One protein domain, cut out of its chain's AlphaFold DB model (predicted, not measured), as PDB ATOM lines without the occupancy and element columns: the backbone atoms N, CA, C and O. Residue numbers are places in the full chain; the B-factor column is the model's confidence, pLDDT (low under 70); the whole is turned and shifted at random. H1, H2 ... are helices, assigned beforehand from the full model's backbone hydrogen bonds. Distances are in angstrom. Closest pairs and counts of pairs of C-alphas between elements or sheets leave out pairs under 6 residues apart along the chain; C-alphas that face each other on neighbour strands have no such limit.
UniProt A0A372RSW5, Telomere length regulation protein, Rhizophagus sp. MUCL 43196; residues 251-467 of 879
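This is residues 251 to 467 of the 879 residues of the protein "Telomere length regulation protein" of Rhizophagus sp. MUCL 43196 (UniProt A0A372RSW5). An uneven bundle of helices is built round H8: H4, H6, H11 and H12 pack on its sides, with the hairpin of H10 and H11 along one side and H2 packed on H4 at the other. Residues 322 to 327, partly in H5, stick out at one end. The printed part has 217 residues with twelve named helices, H1 to H12 in chain order, and no named strand: it is all helix. It is compact, with a radius of gyration of the C-alphas of 17.2 A and spans of 54 by 37 by 35 A.

H11, residues 412 to 429, is the longest helix and forms a hairpin with H10, residues 395 to 407, opposite ways at a shallow tilt of 23 degrees; their closest C-alphas, Leu 407 and Arg 415, are 4.7 A apart. H11 touches the hub H8, residues 368 to 384, the same way at 6 degrees, a shallow tilt; the closest C-alphas are Leu 379 and Val 421, 6.8 A. H12, residues 445 to 453, touches residues 376 to 383 of H8, closest at C-alphas Leu 453 and Ile 380, 5.2 A. H6, residues 345 to 357, touches H8 with closest C-alphas Leu 350 and Ile 378 at 6.4 A. H4, residues 305 to 316, touches H8 with closest C-alphas Cys 312 and Ile 381 at 6.8 A. With residues 293 to 298 alone, H3, residues 286 to 298, touches H6, closest at C-alphas Lys 293 and Leu 349, 6.3 A. H3, H4, H6, H8, H10 and H11 form an up-and-down bundle, each running against the one before. H2, residues 264 to 279, touches H4 at a steep tilt of 60 degrees, closest at C-alphas Ala 273 and Val 310, 5.3 A, and touches H1, residues 251 to 254. H7, residues 360 to 365, touches H10; H9, residues 387 to 392, touches H11; H5, residues 324 to 333, touches no helix. Every O i to N i+4 pair is within hydrogen-bond range in H4, H6, H7, H8, H9 and H11, against 8 of 12 in H2, 7 of 9 in H3 and H10, 5 of 6 in H5 and 4 of 5 in H12; H1 is too short for one.

H1 begins at C-alpha 251 (-17.089, 5.377, -10.603), and H12 ends at C-alpha 453 (-31.061, -2.651, -21.608). H11 is 25.8 A long, H2 25.2 A and H8 24.7 A.

C-alphas Asp 325 and Thr 410 are farthest apart, 55.4 A. The printed part has no cut; links H5 to H6 and H11 to H12 are long. Mean pLDDT of the printed part is 79.1, with residues 318 to 344 among those under 70.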
ATOM      1  N   ASP A 251     -15.658   5.194 -10.851       85.19
ATOM      2  CA  ASP A 251     -17.089   5.377 -10.603       85.19
ATOM      3  C   ASP A 251     -17.933   4.246 -11.212       85.19
ATOM      4  O   ASP A 251     -18.767   3.669 -10.518       85.19
ATOM      5  N   LEU A 252     -17.687   3.843 -12.464       86.25
ATOM      6  CA  LEU A 252     -18.550   2.848 -13.114       86.25
ATOM      7  C   LEU A 252     -18.318   1.412 -12.617       86.25
ATOM      8  O   LEU A 252     -19.141   0.548 -12.908       86.25
ATOM      9  N   SER A 253     -17.238   1.139 -11.874       84.94
ATOM     10  CA  SER A 253     -17.004  -0.178 -11.252       84.94
ATOM     11  C   SER A 253     -18.024  -0.490 -10.153       84.94
ATOM     12  O   SER A 253     -18.302  -1.654  -9.871       84.94
ATOM     13  N   LYS A 254     -18.621   0.557  -9.570       83.25
ATOM     14  CA  LYS A 254     -19.667   0.472  -8.543       83.25
ATOM     15  C   LYS A 254     -21.044   0.147  -9.133       83.25
ATOM     16  O   LYS A 254     -21.995  -0.050  -8.384       83.25
ATOM     17  N   ILE A 255     -21.156   0.115 -10.462       80.31
ATOM     18  CA  ILE A 255     -22.397  -0.138 -11.189       80.31
ATOM     19  C   ILE A 255     -22.408  -1.606 -11.613       80.31
ATOM     20  O   ILE A 255     -21.558  -2.053 -12.386       80.31
ATOM     21  N   THR A 256     -23.391  -2.365 -11.146       70.25
ATOM     22  CA  THR A 256     -23.668  -3.702 -11.687       70.25
ATOM     23  C   THR A 256     -24.279  -3.556 -13.084       70.25
ATOM     24  O   THR A 256     -24.791  -2.506 -13.422       70.25
ATOM     25  N   ASN A 257     -24.189  -4.532 -13.980       67.62
ATOM     26  CA  ASN A 257     -24.972  -4.498 -15.223       67.62
ATOM     27  C   ASN A 257     -25.576  -5.887 -15.424       67.62
ATOM     28  O   ASN A 257     -24.838  -6.863 -15.278       67.62
ATOM     29  N   PRO A 258     -26.876  -5.997 -15.739       60.62
ATOM     30  CA  PRO A 258     -27.869  -4.945 -15.968       60.62
ATOM     31  C   PRO A 258     -28.486  -4.462 -14.642       60.62
ATOM     32  O   PRO A 258     -28.506  -5.182 -13.645       60.62
ATOM     33  N   VAL A 259     -28.933  -3.209 -14.616       65.38
ATOM     34  CA  VAL A 259     -29.361  -2.507 -13.398       65.38
ATOM     35  C   VAL A 259     -30.878  -2.361 -13.376       65.38
ATOM     36  O   VAL A 259     -31.462  -1.999 -14.393       65.38
ATOM     37  N   SER A 260     -31.512  -2.577 -12.220       65.56
ATOM     38  CA  SER A 260     -32.942  -2.285 -12.034       65.56
ATOM     39  C   SER A 260     -33.236  -0.792 -12.215       65.56
ATOM     40  O   SER A 260     -32.438   0.057 -11.818       65.56
ATOM     41  N   ILE A 261     -34.421  -0.450 -12.733       64.38
ATOM     42  CA  ILE A 261     -34.876   0.940 -12.910       64.38
ATOM     43  C   ILE A 261     -34.675   1.784 -11.638       64.38
ATOM     44  O   ILE A 261     -34.305   2.953 -11.746       64.38
ATOM     45  N   ALA A 262     -34.883   1.182 -10.462       63.72
ATOM     46  CA  ALA A 262     -34.852   1.835  -9.152       63.72
ATOM     47  C   ALA A 262     -33.455   1.954  -8.510       63.72
ATOM     48  O   ALA A 262     -33.335   2.498  -7.411       63.72
ATOM     49  N   ASP A 263     -32.404   1.423  -9.138       73.81
ATOM     50  CA  ASP A 263     -31.060   1.483  -8.566       73.81
ATOM     51  C   ASP A 263     -30.497   2.907  -8.649       73.81
ATOM     52  O   ASP A 263     -30.389   3.515  -9.721       73.81
ATOM     53  N   LYS A 264     -30.090   3.428  -7.494       71.44
ATOM     54  CA  LYS A 264     -29.532   4.771  -7.376       71.44
ATOM     55  C   LYS A 264     -28.163   4.889  -8.048       71.44
ATOM     56  O   LYS A 264     -27.865   5.953  -8.573       71.44
ATOM     57  N   SER A 265     -27.366   3.818  -8.136       77.19
ATOM     58  CA  SER A 265     -26.005   3.837  -8.711       77.19
ATOM     59  C   SER A 265     -25.944   4.327 -10.167       77.19
ATOM     60  O   SER A 265     -24.890   4.752 -10.639       77.19
ATOM     61  N   ARG A 266     -27.082   4.355 -10.872       79.12
ATOM     62  CA  ARG A 266     -27.232   4.920 -12.222       79.12
ATOM     63  C   ARG A 266     -26.809   6.389 -12.323       79.12
ATOM     64  O   ARG A 266     -26.342   6.789 -13.391       79.12
ATOM     65  N   TYR A 267     -26.883   7.172 -11.236       79.94
ATOM     66  CA  TYR A 267     -26.400   8.563 -11.237       79.94
ATOM     67  C   TYR A 267     -24.906   8.653 -11.586       79.94
ATOM     68  O   TYR A 267     -24.470   9.663 -12.133       79.94
ATOM     69  N   LEU A 268     -24.121   7.598 -11.327       84.25
ATOM     70  CA  LEU A 268     -22.697   7.560 -11.654       84.25
ATOM     71  C   LEU A 268     -22.471   7.618 -13.171       84.25
ATOM     72  O   LEU A 268     -21.562   8.312 -13.609       84.25
ATOM     73  N   VAL A 269     -23.331   6.991 -13.988       87.12
ATOM     74  CA  VAL A 269     -23.275   7.136 -15.459       87.12
ATOM     75  C   VAL A 269     -23.461   8.599 -15.857       87.12
ATOM     76  O   VAL A 269     -22.690   9.125 -16.660       87.12
ATOM     77  N   ARG A 270     -24.458   9.268 -15.263       81.56
ATOM     78  CA  ARG A 270     -24.740  10.693 -15.491       81.56
ATOM     79  C   ARG A 270     -23.559  11.563 -15.066       81.56
ATOM     80  O   ARG A 270     -23.109  12.380 -15.857       81.56
ATOM     81  N   LYS A 271     -22.997  11.317 -13.881       83.25
ATOM     82  CA  LYS A 271     -21.806  11.999 -13.356       83.25
ATOM     83  C   LYS A 271     -20.624  11.904 -14.327       83.25
ATOM     84  O   LYS A 271     -20.029  12.928 -14.655       83.25
ATOM     85  N   VAL A 272     -20.306  10.706 -14.830       89.38
ATOM     86  CA  VAL A 272     -19.217  10.534 -15.810       89.38
ATOM     87  C   VAL A 272     -19.532  11.250 -17.124       89.38
ATOM     88  O   VAL A 272     -18.653  11.914 -17.668       89.38
ATOM     89  N   ALA A 273     -20.767  11.162 -17.622       86.19
ATOM     90  CA  ALA A 273     -21.178  11.870 -18.836       86.19
ATOM     91  C   ALA A 273     -21.063  13.397 -18.678       86.19
ATOM     92  O   ALA A 273     -20.603  14.073 -19.598       86.19
ATOM     93  N   THR A 274     -21.381  13.940 -17.496       81.12
ATOM     94  CA  THR A 274     -21.179  15.359 -17.175       81.12
ATOM     95  C   THR A 274     -19.696  15.714 -17.217       81.12
ATOM     96  O   THR A 274     -19.324  16.628 -17.947       81.12
ATOM     97  N   LEU A 275     -18.827  14.961 -16.534       86.69
ATOM     98  CA  LEU A 275     -17.376  15.196 -16.583       86.69
ATOM     99  C   LEU A 275     -16.827  15.128 -18.016       86.69
ATOM    100  O   LEU A 275     -15.990  15.939 -18.403       86.69
ATOM    101  N   PHE A 276     -17.329  14.189 -18.819       88.25
ATOM    102  CA  PHE A 276     -16.968  14.051 -20.227       88.25
ATOM    103  C   PHE A 276     -17.399  15.277 -21.054       88.25
ATOM    104  O   PHE A 276     -16.618  15.775 -21.864       88.25
ATOM    105  N   SER A 277     -18.592  15.825 -20.792       82.38
ATOM    106  CA  SER A 277     -19.104  17.036 -21.457       82.38
ATOM    107  C   SER A 277     -18.344  18.319 -21.103       82.38
ATOM    108  O   SER A 277     -18.296  19.252 -21.899       82.38
ATOM    109  N   LEU A 278     -17.684  18.370 -19.941       83.50
ATOM    110  CA  LEU A 278     -16.854  19.515 -19.556       83.50
ATOM    111  C   LEU A 278     -15.576  19.618 -20.402       83.50
ATOM    112  O   LEU A 278     -15.018  20.706 -20.533       83.50
ATOM    113  N   LEU A 279     -15.135  18.500 -20.987       85.69
ATOM    114  CA  LEU A 279     -13.892  18.371 -21.746       85.69
ATOM    115  C   LEU A 279     -14.065  18.464 -23.267       85.69
ATOM    116  O   LEU A 279     -13.089  18.706 -23.976       85.69
ATOM    117  N   ILE A 280     -15.274  18.270 -23.793       83.31
ATOM    118  CA  ILE A 280     -15.517  18.138 -25.235       83.31
ATOM    119  C   ILE A 280     -16.756  18.930 -25.644       83.31
ATOM    120  O   ILE A 280     -17.790  18.841 -24.990       83.31
ATOM    121  N   GLU A 281     -16.682  19.608 -26.791       71.56
ATOM    122  CA  GLU A 281     -17.864  20.082 -27.526       71.56
ATOM    123  C   GLU A 281     -18.103  19.184 -28.748       71.56
ATOM    124  O   GLU A 281     -17.146  18.747 -29.394       71.56
ATOM    125  N   ARG A 282     -19.371  18.880 -29.054       62.91
ATOM    126  CA  ARG A 282     -19.758  17.895 -30.084       62.91
ATOM    127  C   ARG A 282     -19.345  18.310 -31.498       62.91
ATOM    128  O   ARG A 282     -18.979  17.436 -32.284       62.91
ATOM    129  N   ASP A 283     -19.350  19.614 -31.779       60.06
ATOM    130  CA  ASP A 283     -19.246  20.141 -33.146       60.06
ATOM    131  C   ASP A 283     -17.933  20.879 -33.443       60.06
ATOM    132  O   ASP A 283     -17.645  21.188 -34.596       60.06
ATOM    133  N   ASN A 284     -17.072  21.090 -32.441       61.38
ATOM    134  CA  ASN A 284     -15.826  21.841 -32.645       61.38
ATOM    135  C   ASN A 284     -14.714  21.042 -33.331       61.38
ATOM    136  O   ASN A 284     -13.757  21.635 -33.824       61.38
ATOM    137  N   SER A 285     -14.784  19.705 -33.356       72.00
ATOM    138  CA  SER A 285     -13.781  18.917 -34.077       72.00
ATOM    139  C   SER A 285     -14.345  17.645 -34.709       72.00
ATOM    140  O   SER A 285     -14.924  16.778 -34.045       72.00
ATOM    141  N   GLU A 286     -14.090  17.491 -36.009       80.19
ATOM    142  CA  GLU A 286     -14.476  16.309 -36.790       80.19
ATOM    143  C   GLU A 286     -13.894  15.014 -36.199       80.19
ATOM    144  O   GLU A 286     -14.554  13.977 -36.181       80.19
ATOM    145  N   ASN A 287     -12.675  15.084 -35.649       83.44
ATOM    146  CA  ASN A 287     -12.006  13.945 -35.022       83.44
ATOM    147  C   ASN A 287     -12.754  13.444 -33.783       83.44
ATOM    148  O   ASN A 287     -12.988  12.241 -33.661       83.44
ATOM    149  N   ILE A 288     -13.128  14.342 -32.863       85.38
ATOM    150  CA  ILE A 288     -13.856  13.934 -31.657       85.38
ATOM    151  C   ILE A 288     -15.237  13.413 -32.045       85.38
ATOM    152  O   ILE A 288     -15.627  12.350 -31.565       85.38
ATOM    153  N   SER A 289     -15.919  14.095 -32.971       84.06
ATOM    154  CA  SER A 289     -17.206  13.668 -33.524       84.06
ATOM    155  C   SER A 289     -17.137  12.244 -34.094       84.06
ATOM    156  O   SER A 289     -17.930  11.387 -33.711       84.06
ATOM    157  N   TYR A 290     -16.123  11.920 -34.901       85.44
ATOM    158  CA  TYR A 290     -15.915  10.560 -35.412       85.44
ATOM    159  C   TYR A 290     -15.703   9.523 -34.294       85.44
ATOM    160  O   TYR A 290     -16.235   8.410 -34.363       85.44
ATOM    161  N   LEU A 291     -14.951   9.864 -33.243       87.69
ATOM    162  CA  LEU A 291     -14.718   8.953 -32.121       87.69
ATOM    163  C   LEU A 291     -16.012   8.638 -31.365       87.69
ATOM    164  O   LEU A 291     -16.352   7.464 -31.196       87.69
ATOM    165  N   ILE A 292     -16.734   9.682 -30.949       85.88
ATOM    166  CA  ILE A 292     -17.932   9.563 -30.108       85.88
ATOM    167  C   ILE A 292     -19.157   9.097 -30.892       85.88
ATOM    168  O   ILE A 292     -19.989   8.423 -30.307       85.88
ATOM    169  N   LYS A 293     -19.291   9.424 -32.186       82.12
ATOM    170  CA  LYS A 293     -20.465   9.054 -33.000       82.12
ATOM    171  C   LYS A 293     -20.265   7.750 -33.775       82.12
ATOM    172  O   LYS A 293     -21.230   7.223 -34.313       82.12
ATOM    173  N   PHE A 294     -19.040   7.217 -33.856       82.81
ATOM    174  CA  PHE A 294     -18.766   6.018 -34.655       82.81
ATOM    175  C   PHE A 294     -17.719   5.081 -34.043       82.81
ATOM    176  O   PHE A 294     -18.033   3.922 -33.755       82.81
ATOM    177  N   LYS A 295     -16.475   5.536 -33.829       85.88
ATOM    178  CA  LYS A 295     -15.351   4.633 -33.502       85.88
ATOM    179  C   LYS A 295     -15.580   3.831 -32.221       85.88
ATOM    180  O   LYS A 295     -15.303   2.635 -32.212       85.88
ATOM    181  N   TYR A 296     -16.111   4.447 -31.167       88.69
ATOM    182  CA  TYR A 296     -16.360   3.752 -29.896       88.69
ATOM    183  C   TYR A 296     -17.532   2.760 -29.937       88.69
ATOM    184  O   TYR A 296     -17.669   1.932 -29.036       88.69
ATOM    185  N   PHE A 297     -18.332   2.781 -31.002       86.62
ATOM    186  CA  PHE A 297     -19.446   1.860 -31.197       86.62
ATOM    187  C   PHE A 297     -19.148   0.766 -32.233       86.62
ATOM    188  O   PHE A 297     -19.546  -0.376 -32.031       86.62
ATOM    189  N   ILE A 298     -18.449   1.089 -33.327       77.19
ATOM    190  CA  ILE A 298     -18.270   0.186 -34.486       77.19
ATOM    191  C   ILE A 298     -16.783  -0.077 -34.805       77.19
ATOM    192  O   ILE A 298     -16.448  -1.068 -35.447       77.19
ATOM    193  N   GLY A 299     -15.855   0.755 -34.318       64.31
ATOM    194  CA  GLY A 299     -14.428   0.764 -34.685       64.31
ATOM    195  C   GLY A 299     -13.553  -0.359 -34.106       64.31
ATOM    196  O   GLY A 299     -12.358  -0.149 -33.912       64.31
ATOM    197  N   GLY A 300     -14.120  -1.528 -33.802       60.38
ATOM    198  CA  GLY A 300     -13.387  -2.759 -33.467       60.38
ATOM    199  C   GLY A 300     -13.023  -2.968 -31.991       60.38
ATOM    200  O   GLY A 300     -12.929  -4.115 -31.554       60.38
ATOM    201  N   LYS A 301     -12.872  -1.910 -31.182       75.62
ATOM    202  CA  LYS A 301     -12.655  -2.055 -29.731       75.62
ATOM    203  C   LYS A 301     -13.991  -2.195 -28.999       75.62
ATOM    204  O   LYS A 301     -14.769  -1.249 -28.944       75.62
ATOM    205  N   LEU A 302     -14.228  -3.363 -28.402       85.38
ATOM    206  CA  LEU A 302     -15.395  -3.609 -27.553       85.38
ATOM    207  C   LEU A 302     -15.189  -2.920 -26.199       85.38
ATOM    208  O   LEU A 302     -14.277  -3.275 -25.449       85.38
ATOM    209  N   PHE A 303     -16.014  -1.923 -25.890       88.62
ATOM    210  CA  PHE A 303     -16.024  -1.290 -24.574       88.62
ATOM    211  C   PHE A 303     -16.962  -2.026 -23.617       88.62
ATOM    212  O   PHE A 303     -17.875  -2.742 -24.022       88.62
ATOM    213  N   HIS A 304     -16.748  -1.848 -22.315       89.19
ATOM    214  CA  HIS A 304     -17.703  -2.341 -21.333       89.19
ATOM    215  C   HIS A 304     -19.034  -1.585 -21.459       89.19
ATOM    216  O   HIS A 304     -19.050  -0.386 -21.748       89.19
ATOM    217  N   ILE A 305     -20.156  -2.261 -21.191       88.62
ATOM    218  CA  ILE A 305     -21.500  -1.693 -21.372       88.62
ATOM    219  C   ILE A 305     -21.721  -0.407 -20.557       88.62
ATOM    220  O   ILE A 305     -22.451   0.479 -20.984       88.62
ATOM    221  N   SER A 306     -21.038  -0.244 -19.420       89.44
ATOM    222  CA  SER A 306     -21.098   0.997 -18.637       89.44
ATOM    223  C   SER A 306     -20.543   2.212 -19.388       89.44
ATOM    224  O   SER A 306     -21.109   3.294 -19.276       89.44
ATOM    225  N   ILE A 307     -19.490   2.043 -20.196       91.56
ATOM    226  CA  ILE A 307     -18.952   3.115 -21.049       91.56
ATOM    227  C   ILE A 307     -19.942   3.435 -22.171       91.56
ATOM    228  O   ILE A 307     -20.188   4.603 -22.452       91.56
ATOM    229  N   VAL A 308     -20.555   2.413 -22.773       90.50
ATOM    230  CA  VAL A 308     -21.606   2.595 -23.789       90.50
ATOM    231  C   VAL A 308     -22.763   3.418 -23.223       90.50
ATOM    232  O   VAL A 308     -23.209   4.363 -23.866       90.50
ATOM    233  N   ARG A 309     -23.203   3.121 -21.994       88.88
ATOM    234  CA  ARG A 309     -24.236   3.901 -21.295       88.88
ATOM    235  C   ARG A 309     -23.825   5.364 -21.111       88.88
ATOM    236  O   ARG A 309     -24.637   6.243 -21.375       88.88
ATOM    237  N   VAL A 310     -22.570   5.636 -20.733       89.94
ATOM    238  CA  VAL A 310     -22.033   7.009 -20.636       89.94
ATOM    239  C   VAL A 310     -22.080   7.720 -21.989       89.94
ATOM    240  O   VAL A 310     -22.539   8.856 -22.057       89.94
ATOM    241  N   LEU A 311     -21.653   7.060 -23.069       90.00
ATOM    242  CA  LEU A 311     -21.654   7.641 -24.415       90.00
ATOM    243  C   LEU A 311     -23.077   7.903 -24.929       90.00
ATOM    244  O   LEU A 311     -23.345   8.986 -25.443       90.00
ATOM    245  N   CYS A 312     -24.005   6.961 -24.746       87.94
ATOM    246  CA  CYS A 312     -25.415   7.155 -25.095       87.94
ATOM    247  C   CYS A 312     -26.051   8.285 -24.270       87.94
ATOM    248  O   CYS A 312     -26.778   9.108 -24.821       87.94
ATOM    249  N   CYS A 313     -25.734   8.363 -22.971       85.19
ATOM    250  CA  CYS A 313     -26.149   9.453 -22.092       85.19
ATOM    251  C   CYS A 313     -25.645  10.808 -22.611       85.19
ATOM    252  O   CYS A 313     -26.445  11.713 -22.830       85.19
ATOM    253  N   PHE A 314     -24.352  10.914 -22.917       84.25
ATOM    254  CA  PHE A 314     -23.744  12.126 -23.462       84.25
ATOM    255  C   PHE A 314     -24.368  12.553 -24.803       84.25
ATOM    256  O   PHE A 314     -24.738  13.714 -24.972       84.25
ATOM    257  N   LEU A 315     -24.560  11.620 -25.743       82.19
ATOM    258  CA  LEU A 315     -25.166  11.918 -27.048       82.19
ATOM    259  C   LEU A 315     -26.644  12.338 -26.942       82.19
ATOM    260  O   LEU A 315     -27.132  13.070 -27.810       82.19
ATOM    261  N   SER A 316     -27.345  11.911 -25.884       78.06
ATOM    262  CA  SER A 316     -28.758  12.239 -25.648       78.06
ATOM    263  C   SER A 316     -29.014  13.692 -25.240       78.06
ATOM    264  O   SER A 316     -30.141  14.162 -25.337       78.06
ATOM    265  N   TRP A 317     -27.997  14.445 -24.823       74.75
ATOM    266  CA  TRP A 317     -28.188  15.811 -24.321       74.75
ATOM    267  C   TRP A 317     -28.318  16.906 -25.402       74.75
ATOM    268  O   TRP A 317     -28.403  18.080 -25.061       74.75
ATOM    269  N   GLY A 318     -28.415  16.545 -26.689       61.06
ATOM    270  CA  GLY A 318     -28.677  17.482 -27.807       61.06
ATOM    271  C   GLY A 318     -27.693  18.665 -27.984       61.06
ATOM    272  O   GLY A 318     -26.606  18.670 -27.404       61.06
ATOM    273  N   GLU A 319     -28.091  19.648 -28.810       50.31
ATOM    274  CA  GLU A 319     -27.479  20.986 -29.019       50.31
ATOM    275  C   GLU A 319     -28.002  22.008 -27.977       50.31
ATOM    276  O   GLU A 319     -28.525  23.069 -28.307       50.31
ATOM    277  N   LEU A 320     -27.945  21.709 -26.679       47.66
ATOM    278  CA  LEU A 320     -28.416  22.638 -25.630       47.66
ATOM    279  C   LEU A 320     -27.400  23.760 -25.308       47.66
ATOM    280  O   LEU A 320     -27.286  24.195 -24.164       47.66
ATOM    281  N   GLN A 321     -26.632  24.216 -26.300       45.94
ATOM    282  CA  GLN A 321     -25.304  24.801 -26.087       45.94
ATOM    283  C   GLN A 321     -25.204  26.328 -26.254       45.94
ATOM    284  O   GLN A 321     -24.092  26.842 -26.323       45.94
ATOM    285  N   ASP A 322     -26.317  27.070 -26.234       38.03
ATOM    286  CA  ASP A 322     -26.255  28.532 -26.416       38.03
ATOM    287  C   ASP A 322     -26.161  29.375 -25.132       38.03
ATOM    288  O   ASP A 322     -25.845  30.556 -25.233       38.03
ATOM    289  N   GLN A 323     -26.335  28.837 -23.913       42.50
ATOM    290  CA  GLN A 323     -26.105  29.613 -22.670       42.50
ATOM    291  C   GLN A 323     -25.605  28.730 -21.510       42.50
ATOM    292  O   GLN A 323     -26.392  28.158 -20.756       42.50
ATOM    293  N   PHE A 324     -24.278  28.628 -21.355       48.66
ATOM    294  CA  PHE A 324     -23.590  27.737 -20.400       48.66
ATOM    295  C   PHE A 324     -23.923  27.998 -18.910       48.66
ATOM    296  O   PHE A 324     -23.899  27.063 -18.110       48.66
ATOM    297  N   ASP A 325     -24.290  29.230 -18.535       44.03
ATOM    298  CA  ASP A 325     -24.660  29.592 -17.150       44.03
ATOM    299  C   ASP A 325     -25.993  28.972 -16.704       44.03
ATOM    300  O   ASP A 325     -26.135  28.455 -15.594       44.03
ATOM    301  N   ASP A 326     -26.965  28.955 -17.611       45.28
ATOM    302  CA  ASP A 326     -28.279  28.359 -17.380       45.28
ATOM    303  C   ASP A 326     -28.234  26.830 -17.587       45.28
ATOM    304  O   ASP A 326     -29.090  26.097 -17.096       45.28
ATOM    305  N   MET A 327     -27.204  26.337 -18.288       47.81
ATOM    306  CA  MET A 327     -27.003  24.941 -18.687       47.81
ATOM    307  C   MET A 327     -26.547  24.049 -17.533       47.81
ATOM    308  O   MET A 327     -27.155  23.006 -17.322       47.81
ATOM    309  N   LEU A 328     -25.538  24.450 -16.745       50.41
ATOM    310  CA  LEU A 328     -25.160  23.689 -15.543       50.41
ATOM    311  C   LEU A 328     -26.318  23.668 -14.538       50.41
ATOM    312  O   LEU A 328     -26.638  22.607 -14.017       50.41
ATOM    313  N   ARG A 329     -27.040  24.784 -14.359       45.12
ATOM    314  CA  ARG A 329     -28.265  24.823 -13.538       45.12
ATOM    315  C   ARG A 329     -29.398  23.956 -14.093       45.12
ATOM    316  O   ARG A 329     -30.072  23.309 -13.306       45.12
ATOM    317  N   LYS A 330     -29.622  23.888 -15.408       47.88
ATOM    318  CA  LYS A 330     -30.669  23.034 -16.013       47.88
ATOM    319  C   LYS A 330     -30.301  21.548 -16.009       47.88
ATOM    320  O   LYS A 330     -31.161  20.725 -15.711       47.88
ATOM    321  N   ILE A 331     -29.034  21.209 -16.265       49.88
ATOM    322  CA  ILE A 331     -28.503  19.836 -16.191       49.88
ATOM    323  C   ILE A 331     -28.510  19.325 -14.742       49.88
ATOM    324  O   ILE A 331     -28.795  18.149 -14.521       49.88
ATOM    325  N   ILE A 332     -28.219  20.196 -13.767       44.94
ATOM    326  CA  ILE A 332     -28.182  19.850 -12.339       44.94
ATOM    327  C   ILE A 332     -29.577  19.904 -11.697       44.94
ATOM    328  O   ILE A 332     -29.847  19.070 -10.846       44.94
ATOM    329  N   CYS A 333     -30.470  20.828 -12.080       40.22
ATOM    330  CA  CYS A 333     -31.705  21.071 -11.318       40.22
ATOM    331  C   CYS A 333     -33.022  20.677 -12.008       40.22
ATOM    332  O   CYS A 333     -33.974  20.416 -11.278       40.22
ATOM    333  N   GLN A 334     -33.157  20.632 -13.345       43.03
ATOM    334  CA  GLN A 334     -34.457  20.330 -13.989       43.03
ATOM    335  C   GLN A 334     -34.312  19.743 -15.407       43.03
ATOM    336  O   GLN A 334     -34.287  20.467 -16.403       43.03
ATOM    337  N   THR A 335     -34.327  18.413 -15.524       46.28
ATOM    338  CA  THR A 335     -34.411  17.682 -16.806       46.28
ATOM    339  C   THR A 335     -35.850  17.325 -17.197       46.28
ATOM    340  O   THR A 335     -36.111  16.210 -17.635       46.28
ATOM    341  N   ASP A 336     -36.799  18.256 -17.079       37.53
ATOM    342  CA  ASP A 336     -38.185  18.025 -17.534       37.53
ATOM    343  C   ASP A 336     -38.410  18.375 -19.022       37.53
ATOM    344  O   ASP A 336     -39.504  18.178 -19.542       37.53
ATOM    345  N   ASN A 337     -37.393  18.861 -19.753       38.88
ATOM    346  CA  ASN A 337     -37.562  19.363 -21.129       38.88
ATOM    347  C   ASN A 337     -36.461  18.955 -22.134       38.88
ATOM    348  O   ASN A 337     -36.186  19.693 -23.082       38.88
ATOM    349  N   LEU A 338     -35.850  17.771 -22.002       47.31
ATOM    350  CA  LEU A 338     -35.018  17.201 -23.077       47.31
ATOM    351  C   LEU A 338     -35.919  16.671 -24.213       47.31
ATOM    352  O   LEU A 338     -36.269  15.492 -24.267       47.31
ATOM    353  N   LYS A 339     -36.330  17.554 -25.132       44.28
ATOM    354  CA  LYS A 339     -36.967  17.154 -26.398       44.28
ATOM    355  C   LYS A 339     -35.891  16.645 -27.360       44.28
ATOM    356  O   LYS A 339     -35.361  17.422 -28.145       44.28
ATOM    357  N   LEU A 340     -35.594  15.347 -27.299       50.12
ATOM    358  CA  LEU A 340     -34.800  14.655 -28.323       50.12
ATOM    359  C   LEU A 340     -35.443  14.873 -29.704       50.12
ATOM    360  O   LEU A 340     -36.609  14.516 -29.916       50.12
ATOM    361  N   ASN A 341     -34.713  15.506 -30.619       46.91
ATOM    362  CA  ASN A 341     -35.174  15.830 -31.960       46.91
ATOM    363  C   ASN A 341     -34.862  14.674 -32.933       46.91
ATOM    364  O   ASN A 341     -34.083  13.759 -32.685       46.91
ATOM    365  N   VAL A 342     -35.515  14.679 -34.089       45.25
ATOM    366  CA  VAL A 342     -35.450  13.582 -35.073       45.25
ATOM    367  C   VAL A 342     -34.103  13.550 -35.815       45.25
ATOM    368  O   VAL A 342     -33.750  12.529 -36.400       45.25
ATOM    369  N   ASN A 343     -33.337  14.641 -35.745       50.44
ATOM    370  CA  ASN A 343     -32.016  14.786 -36.359       50.44
ATOM    371  C   ASN A 343     -30.857  14.496 -35.388       50.44
ATOM    372  O   ASN A 343     -29.708  14.758 -35.727       50.44
ATOM    373  N   ASP A 344     -31.147  13.952 -34.205       69.38
ATOM    374  CA  ASP A 344     -30.145  13.739 -33.165       69.38
ATOM    375  C   ASP A 344     -29.101  12.684 -33.562       69.38
ATOM    376  O   ASP A 344     -29.419  11.663 -34.185       69.38
ATOM    377  N   ASP A 345     -27.860  12.885 -33.108       77.69
ATOM    378  CA  ASP A 345     -26.735  11.961 -33.314       77.69
ATOM    379  C   ASP A 345     -27.062  10.512 -32.927       77.69
ATOM    380  O   ASP A 345     -26.587   9.579 -33.571       77.69
ATOM    381  N   LEU A 346     -27.908  10.305 -31.909       84.69
ATOM    382  CA  LEU A 346     -28.373   8.973 -31.509       84.69
ATOM    383  C   LEU A 346     -29.191   8.280 -32.602       84.69
ATOM    384  O   LEU A 346     -29.051   7.075 -32.797       84.69
ATOM    385  N   THR A 347     -30.021   9.024 -33.335       86.06
ATOM    386  CA  THR A 347     -30.814   8.478 -34.442       86.06
ATOM    387  C   THR A 347     -29.900   8.083 -35.601       86.06
ATOM    388  O   THR A 347     -30.051   6.998 -36.158       86.06
ATOM    389  N   GLN A 348     -28.913   8.917 -35.943       85.44
ATOM    390  CA  GLN A 348     -27.940   8.608 -37.001       85.44
ATOM    391  C   GLN A 348     -27.042   7.416 -36.633       85.44
ATOM    392  O   GLN A 348     -26.821   6.518 -37.453       85.44
ATOM    393  N   LEU A 349     -26.577   7.370 -35.381       87.94
ATOM    394  CA  LEU A 349     -25.831   6.242 -34.833       87.94
ATOM    395  C   LEU A 349     -26.665   4.959 -34.891       87.94
ATOM    396  O   LEU A 349     -26.173   3.941 -35.371       87.94
ATOM    397  N   LEU A 350     -27.937   5.009 -34.479       91.19
ATOM    398  CA  LEU A 350     -28.837   3.858 -34.532       91.19
ATOM    399  C   LEU A 350     -28.988   3.315 -35.955       91.19
ATOM    400  O   LEU A 350     -28.857   2.112 -36.154       91.19
ATOM    401  N   LYS A 351     -29.201   4.178 -36.955       89.81
ATOM    402  CA  LYS A 351     -29.285   3.748 -38.363       89.81
ATOM    403  C   LYS A 351     -27.995   3.088 -38.844       89.81
ATOM    404  O   LYS A 351     -28.027   2.055 -39.512       89.81
ATOM    405  N   THR A 352     -26.853   3.650 -38.457       89.69
ATOM    406  CA  THR A 352     -25.535   3.097 -38.795       89.69
ATOM    407  C   THR A 352     -25.329   1.719 -38.157       89.69
ATOM    408  O   THR A 352     -24.866   0.788 -38.821       89.69
ATOM    409  N   LEU A 353     -25.727   1.563 -36.891       91.12
ATOM    410  CA  LEU A 353     -25.686   0.292 -36.171       91.12
ATOM    411  C   LEU A 353     -26.639  -0.735 -36.778       91.12
ATOM    412  O   LEU A 353     -26.218  -1.862 -37.001       91.12
ATOM    413  N   ILE A 354     -27.878  -0.355 -37.105       92.81
ATOM    414  CA  ILE A 354     -28.863  -1.236 -37.753       92.81
ATOM    415  C   ILE A 354     -28.341  -1.725 -39.100       92.81
ATOM    416  O   ILE A 354     -28.431  -2.917 -39.382       92.81
ATOM    417  N   SER A 355     -27.746  -0.842 -39.908       90.50
ATOM    418  CA  SER A 355     -27.133  -1.224 -41.184       90.50
ATOM    419  C   SER A 355     -26.018  -2.256 -40.997       90.50
ATOM    420  O   SER A 355     -25.948  -3.203 -41.772       90.50
ATOM    421  N   SER A 356     -25.173  -2.103 -39.972       88.62
ATOM    422  CA  SER A 356     -24.106  -3.069 -39.675       88.62
ATOM    423  C   SER A 356     -24.627  -4.370 -39.057       88.62
ATOM    424  O   SER A 356     -24.094  -5.436 -39.336       88.62
ATOM    425  N   TRP A 357     -25.643  -4.288 -38.200       92.62
ATOM    426  CA  TRP A 357     -26.241  -5.421 -37.490       92.62
ATOM    427  C   TRP A 357     -27.117  -6.284 -38.406       92.62
ATOM    428  O   TRP A 357     -27.277  -7.475 -38.160       92.62
ATOM    429  N   SER A 358     -27.659  -5.688 -39.472       92.00
ATOM    430  CA  SER A 358     -28.488  -6.355 -40.486       92.00
ATOM    431  C   SER A 358     -27.684  -6.898 -41.675       92.00
ATOM    432  O   SER A 358     -28.281  -7.363 -42.640       92.00
ATOM    433  N   ASP A 359     -26.352  -6.798 -41.656       88.62
ATOM    434  CA  ASP A 359     -25.493  -7.355 -42.702       88.62
ATOM    435  C   ASP A 359     -25.394  -8.887 -42.535       88.62
ATOM    436  O   ASP A 359     -24.922  -9.343 -41.486       88.62
ATOM    437  N   PRO A 360     -25.764  -9.705 -43.546       85.00
ATOM    438  CA  PRO A 360     -25.644 -11.167 -43.489       85.00
ATOM    439  C   PRO A 360     -24.258 -11.642 -43.056       85.00
ATOM    440  O   PRO A 360     -24.098 -12.667 -42.393       85.00
ATOM    441  N   THR A 361     -23.251 -10.874 -43.443       84.44
ATOM    442  CA  THR A 361     -21.852 -11.163 -43.204       84.44
ATOM    443  C   THR A 361     -21.477 -10.999 -41.739       84.44
ATOM    444  O   THR A 361     -20.778 -11.835 -41.163       84.44
ATOM    445  N   PHE A 362     -22.006  -9.953 -41.105       87.75
ATOM    446  CA  PHE A 362     -21.881  -9.729 -39.672       87.75
ATOM    447  C   PHE A 362     -22.568 -10.848 -38.879       87.75
ATOM    448  O   PHE A 362     -21.984 -11.402 -37.947       87.75
ATOM    449  N   ILE A 363     -23.782 -11.228 -39.283       87.50
ATOM    450  CA  ILE A 363     -24.579 -12.267 -38.612       87.50
ATOM    451  C   ILE A 363     -23.876 -13.633 -38.661       87.50
ATOM    452  O   ILE A 363     -23.934 -14.391 -37.693       87.50
ATOM    453  N   LYS A 364     -23.197 -13.954 -39.769       83.31
ATOM    454  CA  LYS A 364     -22.498 -15.239 -39.934       83.31
ATOM    455  C   LYS A 364     -21.112 -15.276 -39.292       83.31
ATOM    456  O   LYS A 364     -20.763 -16.287 -38.693       83.31
ATOM    457  N   HIS A 365     -20.323 -14.212 -39.446       81.06
ATOM    458  CA  HIS A 365     -18.874 -14.267 -39.201       81.06
ATOM    459  C   HIS A 365     -18.395 -13.426 -38.016       81.06
ATOM    460  O   HIS A 365     -17.253 -13.587 -37.579       81.06
ATOM    461  N   ALA A 366     -19.208 -12.507 -37.487       82.88
ATOM    462  CA  ALA A 366     -18.807 -11.749 -36.305       82.88
ATOM    463  C   ALA A 366     -18.740 -12.657 -35.070       82.88
ATOM    464  O   ALA A 366     -19.560 -13.556 -34.893       82.88
ATOM    465  N   SER A 367     -17.779 -12.393 -34.180       87.06
ATOM    466  CA  SER A 367     -17.705 -13.110 -32.904       87.06
ATOM    467  C   SER A 367     -18.981 -12.897 -32.085       87.06
ATOM    468  O   SER A 367     -19.572 -11.814 -32.130       87.06
ATOM    469  N   ASN A 368     -19.362 -13.887 -31.274       87.31
ATOM    470  CA  ASN A 368     -20.538 -13.785 -30.405       87.31
ATOM    471  C   ASN A 368     -20.476 -12.535 -29.503       87.31
ATOM    472  O   ASN A 368     -21.439 -11.784 -29.383       87.31
ATOM    473  N   SER A 369     -19.295 -12.217 -28.961       88.38
ATOM    474  CA  SER A 369     -19.085 -11.007 -28.159       88.38
ATOM    475  C   SER A 369     -19.382  -9.719 -28.932       88.38
ATOM    476  O   SER A 369     -19.965  -8.790 -28.378       88.38
ATOM    477  N   THR A 370     -19.021  -9.652 -30.217       89.19
ATOM    478  CA  THR A 370     -19.329  -8.500 -31.077       89.19
ATOM    479  C   THR A 370     -20.822  -8.424 -31.401       89.19
ATOM    480  O   THR A 370     -21.398  -7.337 -31.355       89.19
ATOM    481  N   GLN A 371     -21.456  -9.562 -31.688       91.44
ATOM    482  CA  GLN A 371     -22.898  -9.651 -31.936       91.44
ATOM    483  C   GLN A 371     -23.702  -9.163 -30.726       91.44
ATOM    484  O   GLN A 371     -24.559  -8.285 -30.867       91.44
ATOM    485  N   ILE A 372     -23.367  -9.655 -29.530       91.06
ATOM    486  CA  ILE A 372     -23.971  -9.230 -28.262       91.06
ATOM    487  C   ILE A 372     -23.720  -7.741 -28.020       91.06
ATOM    488  O   ILE A 372     -24.649  -7.025 -27.651       91.06
ATOM    489  N   TYR A 373     -22.499  -7.251 -28.255       91.94
ATOM    490  CA  TYR A 373     -22.152  -5.846 -28.042       91.94
ATOM    491  C   TYR A 373     -22.994  -4.903 -28.907       91.94
ATOM    492  O   TYR A 373     -23.671  -4.033 -28.364       91.94
ATOM    493  N   ILE A 374     -23.024  -5.100 -30.232       92.44
ATOM    494  CA  ILE A 374     -23.805  -4.235 -31.135       92.44
ATOM    495  C   ILE A 374     -25.302  -4.334 -30.821       92.44
ATOM    496  O   ILE A 374     -25.981  -3.310 -30.760       92.44
ATOM    497  N   THR A 375     -25.803  -5.542 -30.540       94.56
ATOM    498  CA  THR A 375     -27.198  -5.746 -30.116       94.56
ATOM    499  C   THR A 375     -27.512  -4.961 -28.840       94.56
ATOM    500  O   THR A 375     -28.527  -4.273 -28.761       94.56
ATOM    501  N   SER A 376     -26.610  -5.000 -27.857       92.81
ATOM    502  CA  SER A 376     -26.765  -4.290 -26.586       92.81
ATOM    503  C   SER A 376     -26.792  -2.773 -26.774       92.81
ATOM    504  O   SER A 376     -27.612  -2.091 -26.165       92.81
ATOM    505  N   VAL A 377     -25.936  -2.238 -27.652       92.69
ATOM    506  CA  VAL A 377     -25.925  -0.808 -27.997       92.69
ATOM    507  C   VAL A 377     -27.259  -0.396 -28.632       92.69
ATOM    508  O   VAL A 377     -27.838   0.607 -28.217       92.69
ATOM    509  N   ILE A 378     -27.774  -1.172 -29.595       94.31
ATOM    510  CA  ILE A 378     -29.069  -0.907 -30.249       94.31
ATOM    511  C   ILE A 378     -30.199  -0.857 -29.212       94.31
ATOM    512  O   ILE A 378     -30.983   0.092 -29.210       94.31
ATOM    513  N   LEU A 379     -30.249  -1.834 -28.300       94.00
ATOM    514  CA  LEU A 379     -31.269  -1.908 -27.249       94.00
ATOM    515  C   LEU A 379     -31.203  -0.715 -26.282       94.00
ATOM    516  O   LEU A 379     -32.244  -0.164 -25.931       94.00
ATOM    517  N   ILE A 380     -30.003  -0.262 -25.902       91.12
ATOM    518  CA  ILE A 380     -29.848   0.960 -25.095       91.12
ATOM    519  C   ILE A 380     -30.413   2.168 -25.852       91.12
ATOM    520  O   ILE A 380     -31.214   2.918 -25.296       91.12
ATOM    521  N   ILE A 381     -30.045   2.358 -27.125       90.81
ATOM    522  CA  ILE A 381     -30.494   3.524 -27.908       90.81
ATOM    523  C   ILE A 381     -32.014   3.504 -28.133       90.81
ATOM    524  O   ILE A 381     -32.649   4.556 -28.044       90.81
ATOM    525  N   PHE A 382     -32.622   2.331 -28.345       90.81
ATOM    526  CA  PHE A 382     -34.084   2.180 -28.366       90.81
ATOM    527  C   PHE A 382     -34.740   2.729 -27.100       90.81
ATOM    528  O   PHE A 382     -35.780   3.380 -27.180       90.81
ATOM    529  N   GLY A 383     -34.111   2.521 -25.943       85.88
ATOM    530  CA  GLY A 383     -34.534   3.130 -24.692       85.88
ATOM    531  C   GLY A 383     -34.556   4.655 -24.766       85.88
ATOM    532  O   GLY A 383     -35.558   5.279 -24.420       85.88
ATOM    533  N   TYR A 384     -33.478   5.278 -25.232       82.69
ATOM    534  CA  TYR A 384     -33.372   6.740 -25.263       82.69
ATOM    535  C   TYR A 384     -34.363   7.408 -26.230       82.69
ATOM    536  O   TYR A 384     -34.847   8.498 -25.933       82.69
ATOM    537  N   LEU A 385     -34.699   6.784 -27.363       84.31
ATOM    538  CA  LEU A 385     -35.529   7.418 -28.391       84.31
ATOM    539  C   LEU A 385     -37.039   7.330 -28.080       84.31
ATOM    540  O   LEU A 385     -37.562   6.245 -27.820       84.31
ATOM    541  N   PRO A 386     -37.794   8.444 -28.160       82.06
ATOM    542  CA  PRO A 386     -39.238   8.409 -27.953       82.06
ATOM    543  C   PRO A 386     -39.955   7.723 -29.126       82.06
ATOM    544  O   PRO A 386     -39.502   7.781 -30.273       82.06
ATOM    545  N   LYS A 387     -41.137   7.148 -28.857       84.62
ATOM    546  CA  LYS A 387     -41.984   6.452 -29.849       84.62
ATOM    547  C   LYS A 387     -42.166   7.249 -31.146       84.62
ATOM    548  O   LYS A 387     -42.021   6.702 -32.235       84.62
ATOM    549  N   TYR A 388     -42.433   8.552 -31.036       81.94
ATOM    550  CA  TYR A 388     -42.581   9.441 -32.193       81.94
ATOM    551  C   TYR A 388     -41.332   9.461 -33.093       81.94
ATOM    552  O   TYR A 388     -41.457   9.367 -34.315       81.94
ATOM    553  N   THR A 389     -40.136   9.531 -32.506       82.44
ATOM    554  CA  THR A 389     -38.869   9.559 -33.251       82.44
ATOM    555  C   THR A 389     -38.579   8.214 -33.908       82.44
ATOM    556  O   THR A 389     -38.221   8.193 -35.082       82.44
ATOM    557  N   LEU A 390     -38.814   7.094 -33.213       85.50
ATOM    558  CA  LEU A 390     -38.656   5.747 -33.781       85.50
ATOM    559  C   LEU A 390     -39.549   5.529 -35.017       85.50
ATOM    560  O   LEU A 390     -39.093   4.981 -36.023       85.50
ATOM    561  N   ILE A 391     -40.798   6.007 -34.961       84.88
ATOM    562  CA  ILE A 391     -41.747   5.941 -36.082       84.88
ATOM    563  C   ILE A 391     -41.295   6.855 -37.226       84.88
ATOM    564  O   ILE A 391     -41.171   6.401 -38.364       84.88
ATOM    565  N   LYS A 392     -41.010   8.133 -36.941       82.56
ATOM    566  CA  LYS A 392     -40.639   9.117 -37.971       82.56
ATOM    567  C   LYS A 392     -39.316   8.779 -38.660       82.56
ATOM    568  O   LYS A 392     -39.185   9.001 -39.861       82.56
ATOM    569  N   ALA A 393     -38.354   8.219 -37.929       78.19
ATOM    570  CA  ALA A 393     -37.080   7.772 -38.483       78.19
ATOM    571  C   ALA A 393     -37.183   6.449 -39.271       78.19
ATOM    572  O   ALA A 393     -36.174   6.020 -39.827       78.19
ATOM    573  N   ALA A 394     -38.375   5.839 -39.356       82.06
ATOM    574  CA  ALA A 394     -38.656   4.587 -40.059       82.06
ATOM    575  C   ALA A 394     -37.822   3.384 -39.574       82.06
ATOM    576  O   ALA A 394     -37.547   2.464 -40.345       82.06
ATOM    577  N   ILE A 395     -37.469   3.356 -38.283       87.19
ATOM    578  CA  ILE A 395     -36.583   2.338 -37.693       87.19
ATOM    579  C   ILE A 395     -37.122   0.916 -37.895       87.19
ATOM    580  O   ILE A 395     -36.369   0.033 -38.296       87.19
ATOM    581  N   SER A 396     -38.428   0.703 -37.698       85.88
ATOM    582  CA  SER A 396     -39.072  -0.605 -37.914       85.88
ATOM    583  C   SER A 396     -38.863  -1.129 -39.343       85.88
ATOM    584  O   SER A 396     -38.495  -2.286 -39.541       85.88
ATOM    585  N   ARG A 397     -38.979  -0.256 -40.353       87.31
ATOM    586  CA  ARG A 397     -38.756  -0.629 -41.757       87.31
ATOM    587  C   ARG A 397     -37.296  -0.997 -42.029       87.31
ATOM    588  O   ARG A 397     -37.049  -1.932 -42.783       87.31
ATOM    589  N   GLU A 398     -36.348  -0.266 -41.448       87.38
ATOM    590  CA  GLU A 398     -34.913  -0.474 -41.685       87.38
ATOM    591  C   GLU A 398     -34.383  -1.754 -41.025       87.38
ATOM    592  O   GLU A 398     -33.540  -2.431 -41.608       87.38
ATOM    593  N   ILE A 399     -34.892  -2.116 -39.843       91.94
ATOM    594  CA  ILE A 399     -34.380  -3.256 -39.068       91.94
ATOM    595  C   ILE A 399     -35.059  -4.594 -39.397       91.94
ATOM    596  O   ILE A 399     -34.464  -5.651 -39.192       91.94
ATOM    597  N   THR A 400     -36.282  -4.576 -39.942       90.38
ATOM    598  CA  THR A 400     -37.056  -5.793 -40.274       90.38
ATOM    599  C   THR A 400     -36.303  -6.789 -41.181       90.38
ATOM    600  O   THR A 400     -36.334  -7.991 -40.888       90.38
ATOM    601  N   PRO A 401     -35.585  -6.362 -42.245       90.62
ATOM    602  CA  PRO A 401     -34.772  -7.277 -43.051       90.62
ATOM    603  C   PRO A 401     -33.689  -7.981 -42.225       90.62
ATOM    604  O   PRO A 401     -33.516  -9.191 -42.356       90.62
ATOM    605  N   GLY A 402     -33.023  -7.243 -41.330       90.31
ATOM    606  CA  GLY A 402     -32.038  -7.790 -40.402       90.31
ATOM    607  C   GLY A 402     -32.656  -8.817 -39.464       90.31
ATOM    608  O   GLY A 402     -32.188  -9.950 -39.416       90.31
ATOM    609  N   ILE A 403     -33.756  -8.472 -38.781       93.81
ATOM    610  CA  ILE A 403     -34.483  -9.393 -37.881       93.81
ATOM    611  C   ILE A 403     -34.793 -10.714 -38.593       93.81
ATOM    612  O   ILE A 403     -34.524 -11.784 -38.051       93.81
ATOM    613  N   THR A 404     -35.295 -10.652 -39.828       92.62
ATOM    614  CA  THR A 404     -35.605 -11.852 -40.619       92.62
ATOM    615  C   THR A 404     -34.376 -12.747 -40.812       92.62
ATOM    616  O   THR A 404     -34.472 -13.964 -40.668       92.62
ATOM    617  N   GLN A 405     -33.211 -12.160 -41.093       92.19
ATOM    618  CA  GLN A 405     -31.960 -12.904 -41.260       92.19
ATOM    619  C   GLN A 405     -31.448 -13.496 -39.942       92.19
ATOM    620  O   GLN A 405     -31.004 -14.644 -39.923       92.19
ATOM    621  N   TRP A 406     -31.559 -12.762 -38.830       95.00
ATOM    622  CA  TRP A 406     -31.209 -13.280 -37.505       95.00
ATOM    623  C   TRP A 406     -32.064 -14.490 -37.124       95.00
ATOM    624  O   TRP A 406     -31.524 -15.475 -36.627       95.00
ATOM    625  N   LEU A 407     -33.368 -14.461 -37.418       92.75
ATOM    626  CA  LEU A 407     -34.286 -15.584 -37.183       92.75
ATOM    627  C   LEU A 407     -33.969 -16.810 -38.053       92.75
ATOM    628  O   LEU A 407     -34.203 -17.939 -37.626       92.75
ATOM    629  N   GLN A 408     -33.418 -16.600 -39.250       91.88
ATOM    630  CA  GLN A 408     -32.971 -17.666 -40.153       91.88
ATOM    631  C   GLN A 408     -31.597 -18.248 -39.782       91.88
ATOM    632  O   GLN A 408     -31.167 -19.227 -40.393       91.88
ATOM    633  N   SER A 409     -30.899 -17.674 -38.795       90.00
ATOM    634  CA  SER A 409     -29.598 -18.177 -38.355       90.00
ATOM    635  C   SER A 409     -29.703 -19.602 -37.809       90.00
ATOM    636  O   SER A 409     -30.654 -19.963 -37.108       90.00
ATOM    637  N   THR A 410     -28.691 -20.424 -38.086       86.06
ATOM    638  CA  THR A 410     -28.577 -21.782 -37.537       86.06
ATOM    639  C   THR A 410     -28.258 -21.769 -36.041       86.06
ATOM    640  O   THR A 410     -28.660 -22.688 -35.325       86.06
ATOM    641  N   SER A 411     -27.621 -20.704 -35.543       87.50
ATOM    642  CA  SER A 411     -27.295 -20.523 -34.125       87.50
ATOM    643  C   SER A 411     -28.516 -20.084 -33.316       87.50
ATOM    644  O   SER A 411     -29.161 -19.084 -33.633       87.50
ATOM    645  N   GLU A 412     -28.824 -20.815 -32.241       88.25
ATOM    646  CA  GLU A 412     -29.887 -20.437 -31.304       88.25
ATOM    647  C   GLU A 412     -29.594 -19.097 -30.623       88.25
ATOM    648  O   GLU A 412     -30.490 -18.266 -30.506       88.25
ATOM    649  N   GLU A 413     -28.341 -18.851 -30.243       88.62
ATOM    650  CA  GLU A 413     -27.916 -17.610 -29.590       88.62
ATOM    651  C   GLU A 413     -28.140 -16.397 -30.498       88.62
ATOM    652  O   GLU A 413     -28.721 -15.398 -30.075       88.62
ATOM    653  N   SER A 414     -27.785 -16.508 -31.780       90.62
ATOM    654  CA  SER A 414     -28.037 -15.452 -32.763       90.62
ATOM    655  C   SER A 414     -29.544 -15.235 -32.971       90.62
ATOM    656  O   SER A 414     -30.008 -14.093 -32.954       90.62
ATOM    657  N   ARG A 415     -30.343 -16.308 -33.091       92.81
ATOM    658  CA  ARG A 415     -31.810 -16.180 -33.188       92.81
ATOM    659  C   ARG A 415     -32.395 -15.447 -31.978       92.81
ATOM    660  O   ARG A 415     -33.227 -14.561 -32.171       92.81
ATOM    661  N   LYS A 416     -31.926 -15.753 -30.759       93.94
ATOM    662  CA  LYS A 416     -32.350 -15.071 -29.521       93.94
ATOM    663  C   LYS A 416     -32.086 -13.564 -29.578       93.94
ATOM    664  O   LYS A 416     -32.980 -12.797 -29.228       93.94
ATOM    665  N   LEU A 417     -30.915 -13.127 -30.055       94.81
ATOM    666  CA  LEU A 417     -30.607 -11.697 -30.217       94.81
ATOM    667  C   LEU A 417     -31.620 -11.004 -31.140       94.81
ATOM    668  O   LEU A 417     -32.174  -9.965 -30.779       94.81
ATOM    669  N   GLY A 418     -31.910 -11.607 -32.298       94.94
ATOM    670  CA  GLY A 418     -32.898 -11.088 -33.248       94.94
ATOM    671  C   GLY A 418     -34.315 -11.019 -32.674       94.94
ATOM    672  O   GLY A 418     -34.992 -10.004 -32.839       94.94
ATOM    673  N   MET A 419     -34.741 -12.067 -31.960       94.50
ATOM    674  CA  MET A 419     -36.050 -12.125 -31.298       94.50
ATOM    675  C   MET A 419     -36.192 -11.020 -30.249       94.50
ATOM    676  O   MET A 419     -37.151 -10.257 -30.305       94.50
ATOM    677  N   VAL A 420     -35.220 -10.863 -29.341       95.12
ATOM    678  CA  VAL A 420     -35.298  -9.840 -28.283       95.12
ATOM    679  C   VAL A 420     -35.336  -8.428 -28.870       95.12
ATOM    680  O   VAL A 420     -36.139  -7.610 -28.425       95.12
ATOM    681  N   VAL A 421     -34.522  -8.129 -29.888       95.81
ATOM    682  CA  VAL A 421     -34.550  -6.822 -30.574       95.81
ATOM    683  C   VAL A 421     -35.930  -6.533 -31.169       95.81
ATOM    684  O   VAL A 421     -36.448  -5.427 -31.003       95.81
ATOM    685  N   ALA A 422     -36.536  -7.528 -31.820       94.00
ATOM    686  CA  ALA A 422     -37.860  -7.410 -32.419       94.00
ATOM    687  C   ALA A 422     -38.967  -7.207 -31.366       94.00
ATOM    688  O   ALA A 422     -39.765  -6.278 -31.504       94.00
ATOM    689  N   GLU A 423     -38.978  -8.003 -30.287       93.56
ATOM    690  CA  GLU A 423     -39.922  -7.838 -29.167       93.56
ATOM    691  C   GLU A 423     -39.804  -6.447 -28.539       93.56
ATOM    692  O   GLU A 423     -40.806  -5.786 -28.272       93.56
ATOM    693  N   MET A 424     -38.575  -5.992 -28.276       92.94
ATOM    694  CA  MET A 424     -38.349  -4.720 -27.593       92.94
ATOM    695  C   MET A 424     -38.761  -3.530 -28.454       92.94
ATOM    696  O   MET A 424     -39.373  -2.592 -27.946       92.94
ATOM    697  N   LEU A 425     -38.478  -3.568 -29.757       92.31
ATOM    698  CA  LEU A 425     -38.926  -2.523 -30.669       92.31
ATOM    699  C   LEU A 425     -40.454  -2.487 -30.782       92.31
ATOM    700  O   LEU A 425     -41.045  -1.407 -30.737       92.31
ATOM    701  N   SER A 426     -41.091  -3.658 -30.874       91.12
ATOM    702  CA  SER A 426     -42.551  -3.776 -30.907       91.12
ATOM    703  C   SER A 426     -43.188  -3.222 -29.628       91.12
ATOM    704  O   SER A 426     -44.094  -2.396 -29.708       91.12
ATOM    705  N   LYS A 427     -42.631  -3.526 -28.446       90.00
ATOM    706  CA  LYS A 427     -43.069  -2.935 -27.163       90.00
ATOM    707  C   LYS A 427     -43.011  -1.406 -27.136       90.00
ATOM    708  O   LYS A 427     -43.803  -0.783 -26.432       90.00
ATOM    709  N   LEU A 428     -42.080  -0.791 -27.866       87.44
ATOM    710  CA  LEU A 428     -41.927   0.667 -27.921       87.44
ATOM    711  C   LEU A 428     -42.835   1.336 -28.966       87.44
ATOM    712  O   LEU A 428     -43.227   2.492 -28.779       87.44
ATOM    713  N   ILE A 429     -43.140   0.652 -30.073       86.81
ATOM    714  CA  ILE A 429     -43.839   1.234 -31.232       86.81
ATOM    715  C   ILE A 429     -45.306   0.812 -31.305       86.81
ATOM    716  O   ILE A 429     -46.162   1.658 -31.580       86.81
ATOM    717  N   ASP A 430     -45.617  -0.453 -31.062       84.88
ATOM    718  CA  ASP A 430     -46.948  -0.995 -31.307       84.88
ATOM    719  C   ASP A 430     -47.938  -0.598 -30.203       84.88
ATOM    720  O   ASP A 430     -47.603   0.031 -29.192       84.88
ATOM    721  N   VAL A 431     -49.219  -0.855 -30.458       77.88
ATOM    722  CA  VAL A 431     -50.284  -0.702 -29.459       77.88
ATOM    723  C   VAL A 431     -50.288  -1.961 -28.591       77.88
ATOM    724  O   VAL A 431     -50.002  -3.041 -29.096       77.88
ATOM    725  N   SER A 432     -50.622  -1.838 -27.303       68.88
ATOM    726  CA  SER A 432     -50.501  -2.910 -26.296       68.88
ATOM    727  C   SER A 432     -51.159  -4.248 -26.663       68.88
ATOM    728  O   SER A 432     -50.758  -5.271 -26.127       68.88
ATOM    729  N   GLU A 433     -52.145  -4.254 -27.562       67.94
ATOM    730  CA  GLU A 433     -52.842  -5.464 -28.028       67.94
ATOM    731  C   GLU A 433     -52.116  -6.207 -29.171       67.94
ATOM    732  O   GLU A 433     -52.421  -7.368 -29.415       67.94
ATOM    733  N   ASN A 434     -51.142  -5.577 -29.843       78.06
ATOM    734  CA  ASN A 434     -50.424  -6.115 -31.012       78.06
ATOM    735  C   ASN A 434     -48.900  -6.193 -30.795       78.06
ATOM    736  O   ASN A 434     -48.129  -6.107 -31.749       78.06
ATOM    737  N   VAL A 435     -48.454  -6.305 -29.543       85.69
ATOM    738  CA  VAL A 435     -47.026  -6.425 -29.226       85.69
ATOM    739  C   VAL A 435     -46.527  -7.814 -29.621       85.69
ATOM    740  O   VAL A 435     -47.093  -8.824 -29.210       85.69
ATOM    741  N   LEU A 436     -45.447  -7.858 -30.393       88.50
ATOM    742  CA  LEU A 436     -44.766  -9.081 -30.791       88.50
ATOM    743  C   LEU A 436     -44.140  -9.766 -29.569       88.50
ATOM    744  O   LEU A 436     -43.337  -9.161 -28.853       88.50
ATOM    745  N   ASP A 437     -44.479 -11.037 -29.373       86.69
ATOM    746  CA  ASP A 437     -43.929 -11.908 -28.335       86.69
ATOM    747  C   ASP A 437     -43.516 -13.239 -28.975       86.69
ATOM    748  O   ASP A 437     -44.330 -13.884 -29.638       86.69
ATOM    749  N   PHE A 438     -42.246 -13.629 -28.825       89.88
ATOM    750  CA  PHE A 438     -41.745 -14.927 -29.295       89.88
ATOM    751  C   PHE A 438     -41.800 -16.003 -28.202       89.88
ATOM    752  O   PHE A 438     -41.242 -17.083 -28.392       89.88
ATOM    753  N   GLU A 439     -42.432 -15.714 -27.058       87.62
ATOM    754  CA  GLU A 439     -42.587 -16.633 -25.925       87.62
ATOM    755  C   GLU A 439     -41.235 -17.142 -25.387       87.62
ATOM    756  O   GLU A 439     -41.107 -18.258 -24.875       87.62
ATOM    757  N   LEU A 440     -40.188 -16.311 -25.490       89.06
ATOM    758  CA  LEU A 440     -38.867 -16.638 -24.959       89.06
ATOM    759  C   LEU A 440     -38.937 -16.869 -23.449       89.06
ATOM    760  O   LEU A 440     -39.536 -16.067 -22.723       89.06
ATOM    761  N   ASN A 441     -38.237 -17.910 -22.980       87.25
ATOM    762  CA  ASN A 441     -38.191 -18.285 -21.570       87.25
ATOM    763  C   ASN A 441     -37.883 -17.053 -20.698       87.25
ATOM    764  O   ASN A 441     -36.774 -16.511 -20.778       87.25
ATOM    765  N   PRO A 442     -38.830 -16.609 -19.850       80.75
ATOM    766  CA  PRO A 442     -38.641 -15.419 -19.046       80.75
ATOM    767  C   PRO A 442     -37.528 -15.599 -18.023       80.75
ATOM    768  O   PRO A 442     -37.008 -14.581 -17.595       80.75
ATOM    769  N   ASP A 443     -37.150 -16.835 -17.663       84.25
ATOM    770  CA  ASP A 443     -36.093 -17.163 -16.704       84.25
ATOM    771  C   ASP A 443     -34.679 -17.260 -17.284       84.25
ATOM    772  O   ASP A 443     -33.713 -17.330 -16.517       84.25
ATOM    773  N   ASP A 444     -34.535 -17.189 -18.609       88.94
ATOM    774  CA  ASP A 444     -33.231 -17.139 -19.270       88.94
ATOM    775  C   ASP A 444     -32.491 -15.840 -18.883       88.94
ATOM    776  O   ASP A 444     -33.006 -14.726 -19.030       88.94
ATOM    777  N   LYS A 445     -31.272 -15.987 -18.345       86.69
ATOM    778  CA  LYS A 445     -30.463 -14.869 -17.838       86.69
ATOM    779  C   LYS A 445     -30.091 -13.885 -18.943       86.69
ATOM    780  O   LYS A 445     -30.119 -12.681 -18.690       86.69
ATOM    781  N   ASP A 446     -29.791 -14.374 -20.142       86.88
ATOM    782  CA  ASP A 446     -29.351 -13.537 -21.259       86.88
ATOM    783  C   ASP A 446     -30.535 -12.754 -21.833       86.88
ATOM    784  O   ASP A 446     -30.435 -11.562 -22.121       86.88
ATOM    785  N   VAL A 447     -31.707 -13.390 -21.894       89.25
ATOM    786  CA  VAL A 447     -32.956 -12.733 -22.302       89.25
ATOM    787  C   VAL A 447     -33.365 -11.664 -21.285       89.25
ATOM    788  O   VAL A 447     -33.685 -10.540 -21.683       89.25
ATOM    789  N   LYS A 448     -33.314 -11.966 -19.976       87.94
ATOM    790  CA  LYS A 448     -33.535 -10.963 -18.913       87.94
ATOM    791  C   LYS A 448     -32.564  -9.795 -19.061       87.94
ATOM    792  O   LYS A 448     -32.993  -8.646 -18.991       87.94
ATOM    793  N   TYR A 449     -31.284 -10.092 -19.294       88.94
ATOM    794  CA  TYR A 449     -30.244  -9.083 -19.454       88.94
ATOM    795  C   TYR A 449     -30.546  -8.128 -20.607       88.94
ATOM    796  O   TYR A 449     -30.596  -6.916 -20.405       88.94
ATOM    797  N   LEU A 450     -30.802  -8.668 -21.799       90.50
ATOM    798  CA  LEU A 450     -31.031  -7.878 -23.008       90.50
ATOM    799  C   LEU A 450     -32.312  -7.039 -22.913       90.50
ATOM    800  O   LEU A 450     -32.297  -5.863 -23.271       90.50
ATOM    801  N   ARG A 451     -33.406  -7.601 -22.378       90.62
ATOM    802  CA  ARG A 451     -34.673  -6.869 -22.194       90.62
ATOM    803  C   ARG A 451     -34.503  -5.643 -21.286       90.62
ATOM    804  O   ARG A 451     -35.059  -4.590 -21.582       90.62
ATOM    805  N   GLN A 452     -33.687  -5.750 -20.234       88.75
ATOM    806  CA  GLN A 452     -33.432  -4.645 -19.299       88.75
ATOM    807  C   GLN A 452     -32.640  -3.484 -19.918       88.75
ATOM    808  O   GLN A 452     -32.735  -2.359 -19.436       88.75
ATOM    809  N   LEU A 453     -31.885  -3.703 -21.001       89.94
ATOM    810  CA  LEU A 453     -31.061  -2.651 -21.608       89.94
ATOM    811  C   LEU A 453     -31.880  -1.465 -22.144       89.94
ATOM    812  O   LEU A 453     -31.409  -0.332 -22.105       89.94
ATOM    813  N   VAL A 454     -33.119  -1.702 -22.582       87.81
ATOM    814  CA  VAL A 454     -34.041  -0.661 -23.081       87.81
ATOM    815  C   VAL A 454     -34.511   0.277 -21.960       87.81
ATOM    816  O   VAL A 454     -34.914   1.418 -22.196       87.81
ATOM    817  N   GLU A 455     -34.436  -0.178 -20.711       83.31
ATOM    818  CA  GLU A 455     -34.816   0.593 -19.527       83.31
ATOM    819  C   GLU A 455     -33.676   1.522 -19.049       83.31
ATOM    820  O   GLU A 455     -33.890   2.444 -18.248       83.31
ATOM    821  N   LEU A 456     -32.458   1.337 -19.578       78.81
ATOM    822  CA  LEU A 456     -31.248   2.080 -19.215       78.81
ATOM    823  C   LEU A 456     -31.186   3.466 -19.884       78.81
ATOM    824  O   LEU A 456     -30.273   3.779 -20.637       78.81
ATOM    825  N   LYS A 457     -32.167   4.323 -19.578       76.94
ATOM    826  CA  LYS A 457     -32.270   5.726 -20.029       76.94
ATOM    827  C   LYS A 457     -31.609   6.706 -19.051       76.94
ATOM    828  O   LYS A 457     -32.241   7.646 -18.572       76.94
ATOM    829  N   ASP A 458     -30.345   6.468 -18.709       76.94
ATOM    830  CA  ASP A 458     -29.647   7.134 -17.590       76.94
ATOM    831  C   ASP A 458     -29.564   8.670 -17.692       76.94
ATOM    832  O   ASP A 458     -29.360   9.339 -16.684       76.94
ATOM    833  N   GLY A 459     -29.732   9.236 -18.892       66.25
ATOM    834  CA  GLY A 459     -29.673  10.685 -19.131       66.25
ATOM    835  C   GLY A 459     -31.015  11.422 -19.081       66.25
ATOM    836  O   GLY A 459     -31.005  12.648 -19.081       66.25
ATOM    837  N   ILE A 460     -32.146  10.700 -19.065       64.69
ATOM    838  CA  ILE A 460     -33.511  11.263 -19.206       64.69
ATOM    839  C   ILE A 460     -34.359  11.016 -17.944       64.69
ATOM    840  O   ILE A 460     -35.377  11.665 -17.727       64.69
ATOM    841  N   VAL A 461     -33.957  10.071 -17.090       62.97
ATOM    842  CA  VAL A 461     -34.665   9.763 -15.841       62.97
ATOM    843  C   VAL A 461     -34.290  10.773 -14.755       62.97
ATOM    844  O   VAL A 461     -33.120  11.130 -14.610       62.97
ATOM    845  N   ASN A 462     -35.276  11.181 -13.952       54.88
ATOM    846  CA  ASN A 462     -35.063  11.985 -12.752       54.88
ATOM    847  C   ASN A 462     -34.362  11.129 -11.675       54.88
ATOM    848  O   ASN A 462     -34.998  10.439 -10.879       54.88
ATOM    849  N   LEU A 463     -33.033  11.069 -11.758       58.31
ATOM    850  CA  LEU A 463     -32.156  10.400 -10.798       58.31
ATOM    851  C   LEU A 463     -31.828  11.361  -9.647       58.31
ATOM    852  O   LEU A 463     -31.759  12.566  -9.912       58.31
ATOM    853  N   PRO A 464     -31.566  10.849  -8.422       51.62
ATOM    854  CA  PRO A 464     -31.157  11.675  -7.288       51.62
ATOM    855  C   PRO A 464     -30.066  12.664  -7.696       51.62
ATOM    856  O   PRO A 464     -29.195  12.315  -8.510       51.62
ATOM    857  N   ASP A 465     -30.124  13.880  -7.149       50.75
ATOM    858  CA  ASP A 465     -29.017  14.829  -7.244       50.75
ATOM    859  C   ASP A 465     -27.727  14.102  -6.864       50.75
ATOM    860  O   ASP A 465     -27.750  13.150  -6.084       50.75
ATOM    861  N   ILE A 466     -26.615  14.472  -7.499       52.44
ATOM    862  CA  ILE A 466     -25.311  13.864  -7.223       52.44
ATOM    863  C   ILE A 466     -25.061  14.041  -5.719       52.44
ATOM    864  O   ILE A 466     -24.719  15.142  -5.304       52.44
ATOM    865  N   ASP A 467     -25.314  12.997  -4.918       41.44
ATOM    866  CA  ASP A 467     -25.248  13.071  -3.458       41.44
ATOM    867  C   ASP A 467     -23.822  13.484  -3.077       41.44
ATOM    868  O   ASP A 467     -22.841  12.766  -3.297       41.44
TER     869      ASP A 467